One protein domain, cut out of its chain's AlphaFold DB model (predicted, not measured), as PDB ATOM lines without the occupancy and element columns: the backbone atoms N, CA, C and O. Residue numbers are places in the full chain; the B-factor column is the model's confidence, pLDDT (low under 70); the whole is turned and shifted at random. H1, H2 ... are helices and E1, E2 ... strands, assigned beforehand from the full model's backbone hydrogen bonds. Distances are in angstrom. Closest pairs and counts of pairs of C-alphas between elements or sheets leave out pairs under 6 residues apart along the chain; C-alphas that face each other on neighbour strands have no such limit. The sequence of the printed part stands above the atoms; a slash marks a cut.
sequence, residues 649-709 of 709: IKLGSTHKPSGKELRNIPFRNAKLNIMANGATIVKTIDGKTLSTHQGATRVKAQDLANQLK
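Overview. This is residues 649 to 709 of the 709 residues of an uncharacterized protein of Akkermansiaceae bacterium (UniProt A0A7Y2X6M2). Look for a small, twisted and curled sheet of four strands, E2 to E5, with a short two-strand ribbon, E1 and E6, over one of its faces and the single helix H1 at one end, beside the strands. The link from E1 to E2, residues 652 to 660, makes a wide loop at the end away from H1. The printed part has 61 residues with six named strands and one named helix, in the order E1 E2 E3 E4 E5 E6 H1; the larger sheet runs E2, E3, E4, E5 and the smaller one E1, E6, both antiparallel throughout, and the class is mostly strand. The whole is compact, with a radius of gyration of the C-alphas of 10.8 A, and its C-alphas span 30 by 21 by 15 A.

Arrangement. Start at E1, residues 649 to 651, and set it beside E6, residues 697 to 700: they are antiparallel neighbours, 154 degrees between their directions, with N 649 and O 699 2.8 A apart and N 651 and O 697 2.9 A apart, both within hydrogen-bond range. Go on to E2, residues 661 to 667, which forms a hairpin with E3, residues 670 to 677; they are antiparallel at 155 degrees, and N 662 and O 674 are 2.8 A apart. E3 forms the next hairpin with E4, residues 679 to 684, antiparallel at 163 degrees, where N 673 and O 683 are 2.8 A apart. E4 forms a third hairpin with E5, residues 689 to 693, antiparallel at 166 degrees, where N 680 and O 693 are 2.8 A apart. E2 E3 E4 E5 is a meander, each strand the antiparallel neighbour of the one before; E2 and E5 are its edge strands. From E1, look across to this sheet: its closest C-alphas to E3 are those of Leu 651 and Ile 674, 7.4 A apart, and to E4 those of Leu 651 and Thr 680, 7.6 A apart. E1 and E5 are apart, and E4 and E6 are only just apart, at 8.3 A. E5 and E6 meet only through their link. At the end you reach H1, residues 701 to 708, which is on the four-strand sheet at a height over the sheet of 5.1 A, over none of its strands. Its closest C-alphas to E5 are those of Leu 690 and Gln 707, 6.7 A apart, and to E1 those of Ile 649 and Ala 701, 5.5 A apart. In H1, 3 of 4 O i to N i+4 pairs are within hydrogen-bond range.

Along the chain. Find C-alpha 649 at (26.319, 129.502, 23.419); from there E1 runs 6.2 A to residue 651. Next find C-alpha 661 at (16.076, 126.481, 36.122), where E2 begins its 16.1 A to residue 667. E3, residues 670 to 677, is the longest strand, 22.8 A; E4, residues 679 to 684, measures 16.4 A, E5, residues 689 to 693, 11.5 A, and E6, residues 697 to 700, 10.3 A. H1, residues 701 to 708, covers 11.2 A and ends with C-alpha 708 at (29.501, 116.143, 25.696).

Size, cuts and confidence. The two C-alphas farthest apart are those of Ser 658 and Lys 709, 31.3 A, and Lys 709 is the chain's last residue. The printed part has no cut. The link from E1 to E2, nine residues, is short; the other five are tight, and E6 leads into H1 with no residue between. The mean pLDDT of the printed part is 89.6, and in this model one printed residue, Asn 677, is under 70.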
ATOM      1  N   ILE A 649      27.501 129.805  22.624       97.19
ATOM      2  CA  ILE A 649      26.319 129.502  23.419       97.19
ATOM      3  C   ILE A 649      26.443 130.277  24.729       97.19
ATOM      4  O   ILE A 649      27.383 130.060  25.502       97.19
ATOM      5  N   LYS A 650      25.491 131.175  24.986       95.06
ATOM      6  CA  LYS A 650      25.296 131.778  26.307       95.06
ATOM      7  C   LYS A 650      24.608 130.755  27.206       95.06
ATOM      8  O   LYS A 650      23.595 130.178  26.817       95.06
ATOM      9  N   LEU A 651      25.157 130.553  28.400       94.44
ATOM     10  CA  LEU A 651      24.641 129.644  29.421       94.44
ATOM     11  C   LEU A 651      24.434 130.414  30.731       94.44
ATOM     12  O   LEU A 651      25.390 130.962  31.285       94.44
ATOM     13  N   GLY A 652      23.204 130.413  31.239       89.94
ATOM     14  CA  GLY A 652      22.781 131.160  32.425       89.94
ATOM     15  C   GLY A 652      22.485 132.638  32.153       89.94
ATOM     16  O   GLY A 652      22.740 133.155  31.064       89.94
ATOM     17  N   SER A 653      21.962 133.322  33.176       85.06
ATOM     18  CA  SER A 653      21.591 134.740  33.102       85.06
ATOM     19  C   SER A 653      22.549 135.616  33.913       85.06
ATOM     20  O   SER A 653      23.132 135.193  34.913       85.06
ATOM     21  N   THR A 654      22.727 136.856  33.460       79.94
ATOM     22  CA  THR A 654      23.432 137.919  34.195       79.94
ATOM     23  C   THR A 654      22.520 138.621  35.205       79.94
ATOM     24  O   THR A 654      23.010 139.347  36.066       79.94
ATOM     25  N   HIS A 655      21.208 138.389  35.122       85.19
ATOM     26  CA  HIS A 655      20.179 138.960  35.984       85.19
ATOM     27  C   HIS A 655      19.305 137.848  36.560       85.19
ATOM     28  O   HIS A 655      19.466 136.680  36.222       85.19
ATOM     29  N   LYS A 656      18.378 138.193  37.460       85.31
ATOM     30  CA  LYS A 656      17.408 137.227  37.981       85.31
ATOM     31  C   LYS A 656      16.411 136.869  36.864       85.31
ATOM     32  O   LYS A 656      15.617 137.743  36.510       85.31
ATOM     33  N   PRO A 657      16.424 135.637  36.326       86.00
ATOM     34  CA  PRO A 657      15.457 135.232  35.317       86.00
ATOM     35  C   PRO A 657      14.095 134.917  35.956       86.00
ATOM     36  O   PRO A 657      13.984 134.773  37.177       86.00
ATOM     37  N   SER A 658      13.051 134.787  35.130       86.25
ATOM     38  CA  SER A 658      11.682 134.486  35.590       86.25
ATOM     39  C   SER A 658      11.490 133.051  36.107       86.25
ATOM     40  O   SER A 658      10.476 132.762  36.737       86.25
ATOM     41  N   GLY A 659      12.459 132.158  35.877       87.00
ATOM     42  CA  GLY A 659      12.523 130.808  36.448       87.00
ATOM     43  C   GLY A 659      13.808 130.601  37.257       87.00
ATOM     44  O   GLY A 659      14.729 131.418  37.196       87.00
ATOM     45  N   LYS A 660      13.901 129.507  38.014       89.50
ATOM     46  CA  LYS A 660      15.128 129.111  38.730       89.50
ATOM     47  C   LYS A 660      15.982 128.149  37.918       89.50
ATOM     48  O   LYS A 660      17.191 128.083  38.134       89.50
ATOM     49  N   GLU A 661      15.374 127.407  37.003       92.75
ATOM     50  CA  GLU A 661      16.076 126.481  36.122       92.75
ATOM     51  C   GLU A 661      15.373 126.304  34.777       92.75
ATOM     52  O   GLU A 661      14.178 126.544  34.643       92.75
ATOM     53  N   LEU A 662      16.121 125.832  33.787       95.56
ATOM     54  CA  LEU A 662      15.608 125.394  32.499       95.56
ATOM     55  C   LEU A 662      16.141 123.987  32.225       95.56
ATOM     56  O   LEU A 662      17.351 123.758  32.241       95.56
ATOM     57  N   ARG A 663      15.238 123.033  32.017       95.94
ATOM     58  CA  ARG A 663      15.530 121.602  31.897       95.94
ATOM     59  C   ARG A 663      15.217 121.098  30.495       95.94
ATOM     60  O   ARG A 663      14.375 121.667  29.805       95.94
ATOM     61  N   ASN A 664      15.848 119.989  30.115       96.50
ATOM     62  CA  ASN A 664      15.646 119.293  28.841       96.50
ATOM     63  C   ASN A 664      15.932 120.143  27.591       96.50
ATOM     64  O   ASN A 664      15.321 119.933  26.546       96.50
ATOM     65  N   ILE A 665      16.873 121.081  27.679       97.44
ATOM     66  CA  ILE A 665      17.248 121.964  26.571       97.44
ATOM     67  C   ILE A 665      17.965 121.131  25.499       97.44
ATOM     68  O   ILE A 665      19.025 120.571  25.796       97.44
ATOM     69  N   PRO A 666      17.443 121.030  24.268       96.62
ATOM     70  CA  PRO A 666      18.102 120.261  23.221       96.62
ATOM     71  C   PRO A 666      19.387 120.959  22.753       96.62
ATOM     72  O   PRO A 666      19.364 122.120  22.349       96.62
ATOM     73  N   PHE A 667      20.513 120.245  22.769       96.94
ATOM     74  CA  PHE A 667      21.792 120.730  22.243       96.94
ATOM     75  C   PHE A 667      22.595 119.564  21.662       96.94
ATOM     76  O   PHE A 667      22.879 118.582  22.354       96.94
ATOM     77  N   ARG A 668      22.978 119.668  20.382       95.00
ATOM     78  CA  ARG A 668      23.525 118.540  19.604       95.00
ATOM     79  C   ARG A 668      22.579 117.332  19.708       95.00
ATOM     80  O   ARG A 668      21.387 117.471  19.460       95.00
ATOM     81  N   ASN A 669      23.101 116.175  20.115       90.62
ATOM     82  CA  ASN A 669      22.340 114.943  20.341       90.62
ATOM     83  C   ASN A 669      22.044 114.695  21.834       90.62
ATOM     84  O   ASN A 669      21.743 113.569  22.221       90.62
ATOM     85  N   ALA A 670      22.172 115.721  22.683       93.06
ATOM     86  CA  ALA A 670      21.974 115.637  24.127       93.06
ATOM     87  C   ALA A 670      20.911 116.633  24.615       93.06
ATOM     88  O   ALA A 670      20.441 117.503  23.877       93.06
ATOM     89  N   LYS A 671      20.546 116.503  25.894       95.00
ATOM     90  CA  LYS A 671      19.695 117.452  26.616       95.00
ATOM     91  C   LYS A 671      20.438 118.023  27.817       95.00
ATOM     92  O   LYS A 671      21.079 117.273  28.559       95.00
ATOM     93  N   LEU A 672      20.341 119.338  27.990       96.19
ATOM     94  CA  LEU A 672      20.983 120.091  29.062       96.19
ATOM     95  C   LEU A 672      19.959 120.581  30.090       96.19
ATOM     96  O   LEU A 672      18.834 120.941  29.746       96.19
ATOM     97  N   ASN A 673      20.396 120.657  31.342       95.62
ATOM     98  CA  ASN A 673      19.712 121.321  32.441       95.62
ATOM     99  C   ASN A 673      20.598 122.471  32.934       95.62
ATOM    100  O   ASN A 673      21.781 122.265  33.219       95.62
ATOM    101  N   ILE A 674      20.032 123.671  33.043       94.50
ATOM    102  CA  ILE A 674      20.716 124.881  33.498       94.50
ATOM    103  C   ILE A 674      19.970 125.427  34.710       94.50
ATOM    104  O   ILE A 674      18.832 125.868  34.594       94.50
ATOM    105  N   MET A 675      20.621 125.429  35.870       90.50
ATOM    106  CA  MET A 675      20.103 126.076  37.081       90.50
ATOM    107  C   MET A 675      20.714 127.473  37.204       90.50
ATOM    108  O   MET A 675      21.920 127.605  37.023       90.50
ATOM    109  N   ALA A 676      19.911 128.484  37.542       81.25
ATOM    110  CA  ALA A 676      20.316 129.887  37.684       81.25
ATOM    111  C   ALA A 676      19.930 130.457  39.068       81.25
ATOM    112  O   ALA A 676      19.301 131.510  39.175       81.25
ATOM    113  N   ASN A 677      20.293 129.755  40.150       69.50
ATOM    114  CA  ASN A 677      20.047 130.182  41.535       69.50
ATOM    115  C   ASN A 677      21.374 130.350  42.297       69.50
ATOM    116  O   ASN A 677      21.952 129.378  42.782       69.50
ATOM    117  N   GLY A 678      21.876 131.585  42.379       71.56
ATOM    118  CA  GLY A 678      23.165 131.924  42.997       71.56
ATOM    119  C   GLY A 678      24.366 131.655  42.083       71.56
ATOM    120  O   GLY A 678      25.103 132.581  41.765       71.56
ATOM    121  N   ALA A 679      24.521 130.416  41.611       77.94
ATOM    122  CA  ALA A 679      25.497 130.028  40.591       77.94
ATOM    123  C   ALA A 679      24.787 129.394  39.386       77.94
ATOM    124  O   ALA A 679      23.758 128.733  39.542       77.94
ATOM    125  N   THR A 680      25.360 129.569  38.194       85.38
ATOM    126  CA  THR A 680      24.925 128.864  36.988       85.38
ATOM    127  C   THR A 680      25.569 127.492  36.960       85.38
ATOM    128  O   THR A 680      26.794 127.386  36.891       85.38
ATOM    129  N   ILE A 681      24.753 126.443  36.992       85.12
ATOM    130  CA  ILE A 681      25.222 125.056  36.926       85.12
ATOM    131  C   ILE A 681      24.631 124.414  35.679       85.12
ATOM    132  O   ILE A 681      23.410 124.365  35.533       85.12
ATOM    133  N   VAL A 682      25.502 123.898  34.813       89.06
ATOM    134  CA  VAL A 682      25.117 123.246  33.560       89.06
ATOM    135  C   VAL A 682      25.370 121.754  33.685       89.06
ATOM    136  O   VAL A 682      26.495 121.323  33.954       89.06
ATOM    137  N   LYS A 683      24.322 120.961  33.484       91.31
ATOM    138  CA  LYS A 683      24.370 119.500  33.551       91.31
ATOM    139  C   LYS A 683      23.757 118.882  32.308       91.31
ATOM    140  O   LYS A 683      22.879 119.471  31.688       91.31
ATOM    141  N   THR A 684      24.173 117.676  31.974       87.75
ATOM    142  CA  THR A 684      23.407 116.776  31.107       87.75
ATOM    143  C   THR A 684      22.261 116.128  31.891       87.75
ATOM    144  O   THR A 684      22.229 116.165  33.126       87.75
ATOM    145  N   ILE A 685      21.303 115.529  31.180       82.56
ATOM    146  CA  ILE A 685      20.121 114.897  31.793       82.56
ATOM    147  C   ILE A 685      20.456 113.725  32.738       82.56
ATOM    148  O   ILE A 685      19.744 113.510  33.713       82.56
ATOM    149  N   ASP A 686      21.561 113.011  32.502       82.81
ATOM    150  CA  ASP A 686      22.087 111.936  33.364       82.81
ATOM    151  C   ASP A 686      22.851 112.463  34.600       82.81
ATOM    152  O   ASP A 686      23.330 111.687  35.426       82.81
ATOM    153  N   GLY A 687      22.950 113.787  34.755       83.81
ATOM    154  CA  GLY A 687      23.515 114.443  35.931       83.81
ATOM    155  C   GLY A 687      25.006 114.778  35.845       83.81
ATOM    156  O   GLY A 687      25.520 115.399  36.786       83.81
ATOM    157  N   LYS A 688      25.705 114.453  34.742       87.69
ATOM    158  CA  LYS A 688      27.100 114.891  34.528       87.69
ATOM    159  C   LYS A 688      27.137 116.421  34.484       87.69
ATOM    160  O   LYS A 688      26.497 117.067  33.659       87.69
ATOM    161  N   THR A 689      27.886 117.014  35.411       90.06
ATOM    162  CA  THR A 689      28.090 118.466  35.447       90.06
ATOM    163  C   THR A 689      29.122 118.835  34.396       90.06
ATOM    164  O   THR A 689      30.255 118.363  34.455       90.06
ATOM    165  N   LEU A 690      28.720 119.657  33.428       88.38
ATOM    166  CA  LEU A 690      29.608 120.169  32.387       88.38
ATOM    167  C   LEU A 690      30.399 121.364  32.906       88.38
ATOM    168  O   LEU A 690      31.591 121.484  32.644       88.38
ATOM    169  N   SER A 691      29.736 122.250  33.655       88.25
ATOM    170  CA  SER A 691      30.363 123.474  34.136       88.25
ATOM    171  C   SER A 691      29.600 124.140  35.288       88.25
ATOM    172  O   SER A 691      28.436 123.827  35.565       88.25
ATOM    173  N   THR A 692      30.275 125.031  36.018       88.50
ATOM    174  CA  THR A 692      29.703 125.816  37.124       88.50
ATOM    175  C   THR A 692      30.360 127.189  37.178       88.50
ATOM    176  O   THR A 692      31.583 127.277  37.270       88.50
ATOM    177  N   HIS A 693      29.560 128.256  37.135       87.31
ATOM    178  CA  HIS A 693      30.044 129.639  37.064       87.31
ATOM    179  C   HIS A 693      29.198 130.583  37.921       87.31
ATOM    180  O   HIS A 693      28.066 130.271  38.284       87.31
ATOM    181  N   GLN A 694      29.728 131.771  38.208       84.88
ATOM    182  CA  GLN A 694      28.953 132.880  38.770       84.88
ATOM    183  C   GLN A 694      28.295 133.660  37.620       84.88
ATOM    184  O   GLN A 694      29.004 134.142  36.739       84.88
ATOM    185  N   GLY A 695      26.964 133.779  37.612       84.19
ATOM    186  CA  GLY A 695      26.221 134.451  36.534       84.19
ATOM    187  C   GLY A 695      26.266 133.716  35.186       84.19
ATOM    188  O   GLY A 695      26.446 132.498  35.140       84.19
ATOM    189  N   ALA A 696      26.073 134.443  34.083       87.38
ATOM    190  CA  ALA A 696      26.126 133.879  32.734       87.38
ATOM    191  C   ALA A 696      27.565 133.644  32.255       87.38
ATOM    192  O   ALA A 696      28.466 134.431  32.544       87.38
ATOM    193  N   THR A 697      27.758 132.614  31.433       91.69
ATOM    194  CA  THR A 697      28.987 132.400  30.658       91.69
ATOM    195  C   THR A 697      28.684 132.350  29.165       91.69
ATOM    196  O   THR A 697      27.550 132.082  28.767       91.69
ATOM    197  N   ARG A 698      29.707 132.555  28.336       93.69
ATOM    198  CA  ARG A 698      29.664 132.325  26.889       93.69
ATOM    199  C   ARG A 698      30.759 131.332  26.534       93.69
ATOM    200  O   ARG A 698      31.902 131.493  26.955       93.69
ATOM    201  N   VAL A 699      30.400 130.289  25.796       95.31
ATOM    202  CA  VAL A 699      31.322 129.220  25.389       95.31
ATOM    203  C   VAL A 699      31.140 128.978  23.902       95.31
ATOM    204  O   VAL A 699      30.006 128.956  23.431       95.31
ATOM    205  N   LYS A 700      32.222 128.759  23.147       97.06
ATOM    206  CA  LYS A 700      32.101 128.376  21.734       97.06
ATOM    207  C   LYS A 700      31.233 127.126  21.609       97.06
ATOM    208  O   LYS A 700      31.419 126.157  22.347       97.06
ATOM    209  N   ALA A 701      30.308 127.119  20.653       96.31
ATOM    210  CA  ALA A 701      29.374 126.009  20.477       96.31
ATOM    211  C   ALA A 701      30.099 124.672  20.250       96.31
ATOM    212  O   ALA A 701      29.659 123.627  20.731       96.31
ATOM    213  N   GLN A 702      31.243 124.698  19.560       95.25
ATOM    214  CA  GLN A 702      32.061 123.505  19.355       95.25
ATOM    215  C   GLN A 702      32.747 123.022  20.641       95.25
ATOM    216  O   GLN A 702      32.820 121.814  20.862       95.25
ATOM    217  N   ASP A 703      33.194 123.930  21.508       95.56
ATOM    218  CA  ASP A 703      33.830 123.570  22.779       95.56
ATOM    219  C   ASP A 703      32.818 122.941  23.737       95.56
ATOM    220  O   ASP A 703      33.093 121.892  24.322       95.56
ATOM    221  N   LEU A 704      31.610 123.508  23.826       94.19
ATOM    222  CA  LEU A 704      30.517 122.904  24.593       94.19
ATOM    223  C   LEU A 704      30.140 121.522  24.034       94.19
ATOM    224  O   LEU A 704      29.923 120.582  24.795       94.19
ATOM    225  N   ALA A 705      30.114 121.363  22.707       93.81
ATOM    226  CA  ALA A 705      29.868 120.069  22.073       93.81
ATOM    227  C   ALA A 705      30.978 119.043  22.362       93.81
ATOM    228  O   ALA A 705      30.694 117.855  22.503       93.81
ATOM    229  N   ASN A 706      32.233 119.481  22.475       93.06
ATOM    230  CA  ASN A 706      33.348 118.607  22.831       93.06
ATOM    231  C   ASN A 706      33.260 118.117  24.287       93.06
ATOM    232  O   ASN A 706      33.671 116.995  24.547       93.06
ATOM    233  N   GLN A 707      32.675 118.895  25.207       89.81
ATOM    234  CA  GLN A 707      32.444 118.472  26.603       89.81
ATOM    235  C   GLN A 707      31.382 117.363  26.746       89.81
ATOM    236  O   GLN A 707      31.329 116.677  27.774       89.81
ATOM    237  N   LEU A 708      30.514 117.202  25.738       88.00
ATOM    238  CA  LEU A 708      29.501 116.143  25.696       88.00
ATOM    239  C   LEU A 708      30.064 114.782  25.278       88.00
ATOM    240  O   LEU A 708      29.460 113.767  25.622       88.00
ATOM    241  N   LYS A 709      31.176 114.771  24.538       83.38
ATOM    242  CA  LYS A 709      31.927 113.552  24.219       83.38
ATOM    243  C   LYS A 709      32.680 113.072  25.460       83.38
ATOM    244  O   LYS A 709      32.885 111.844  25.545       83.38
TER     245      LYS A 709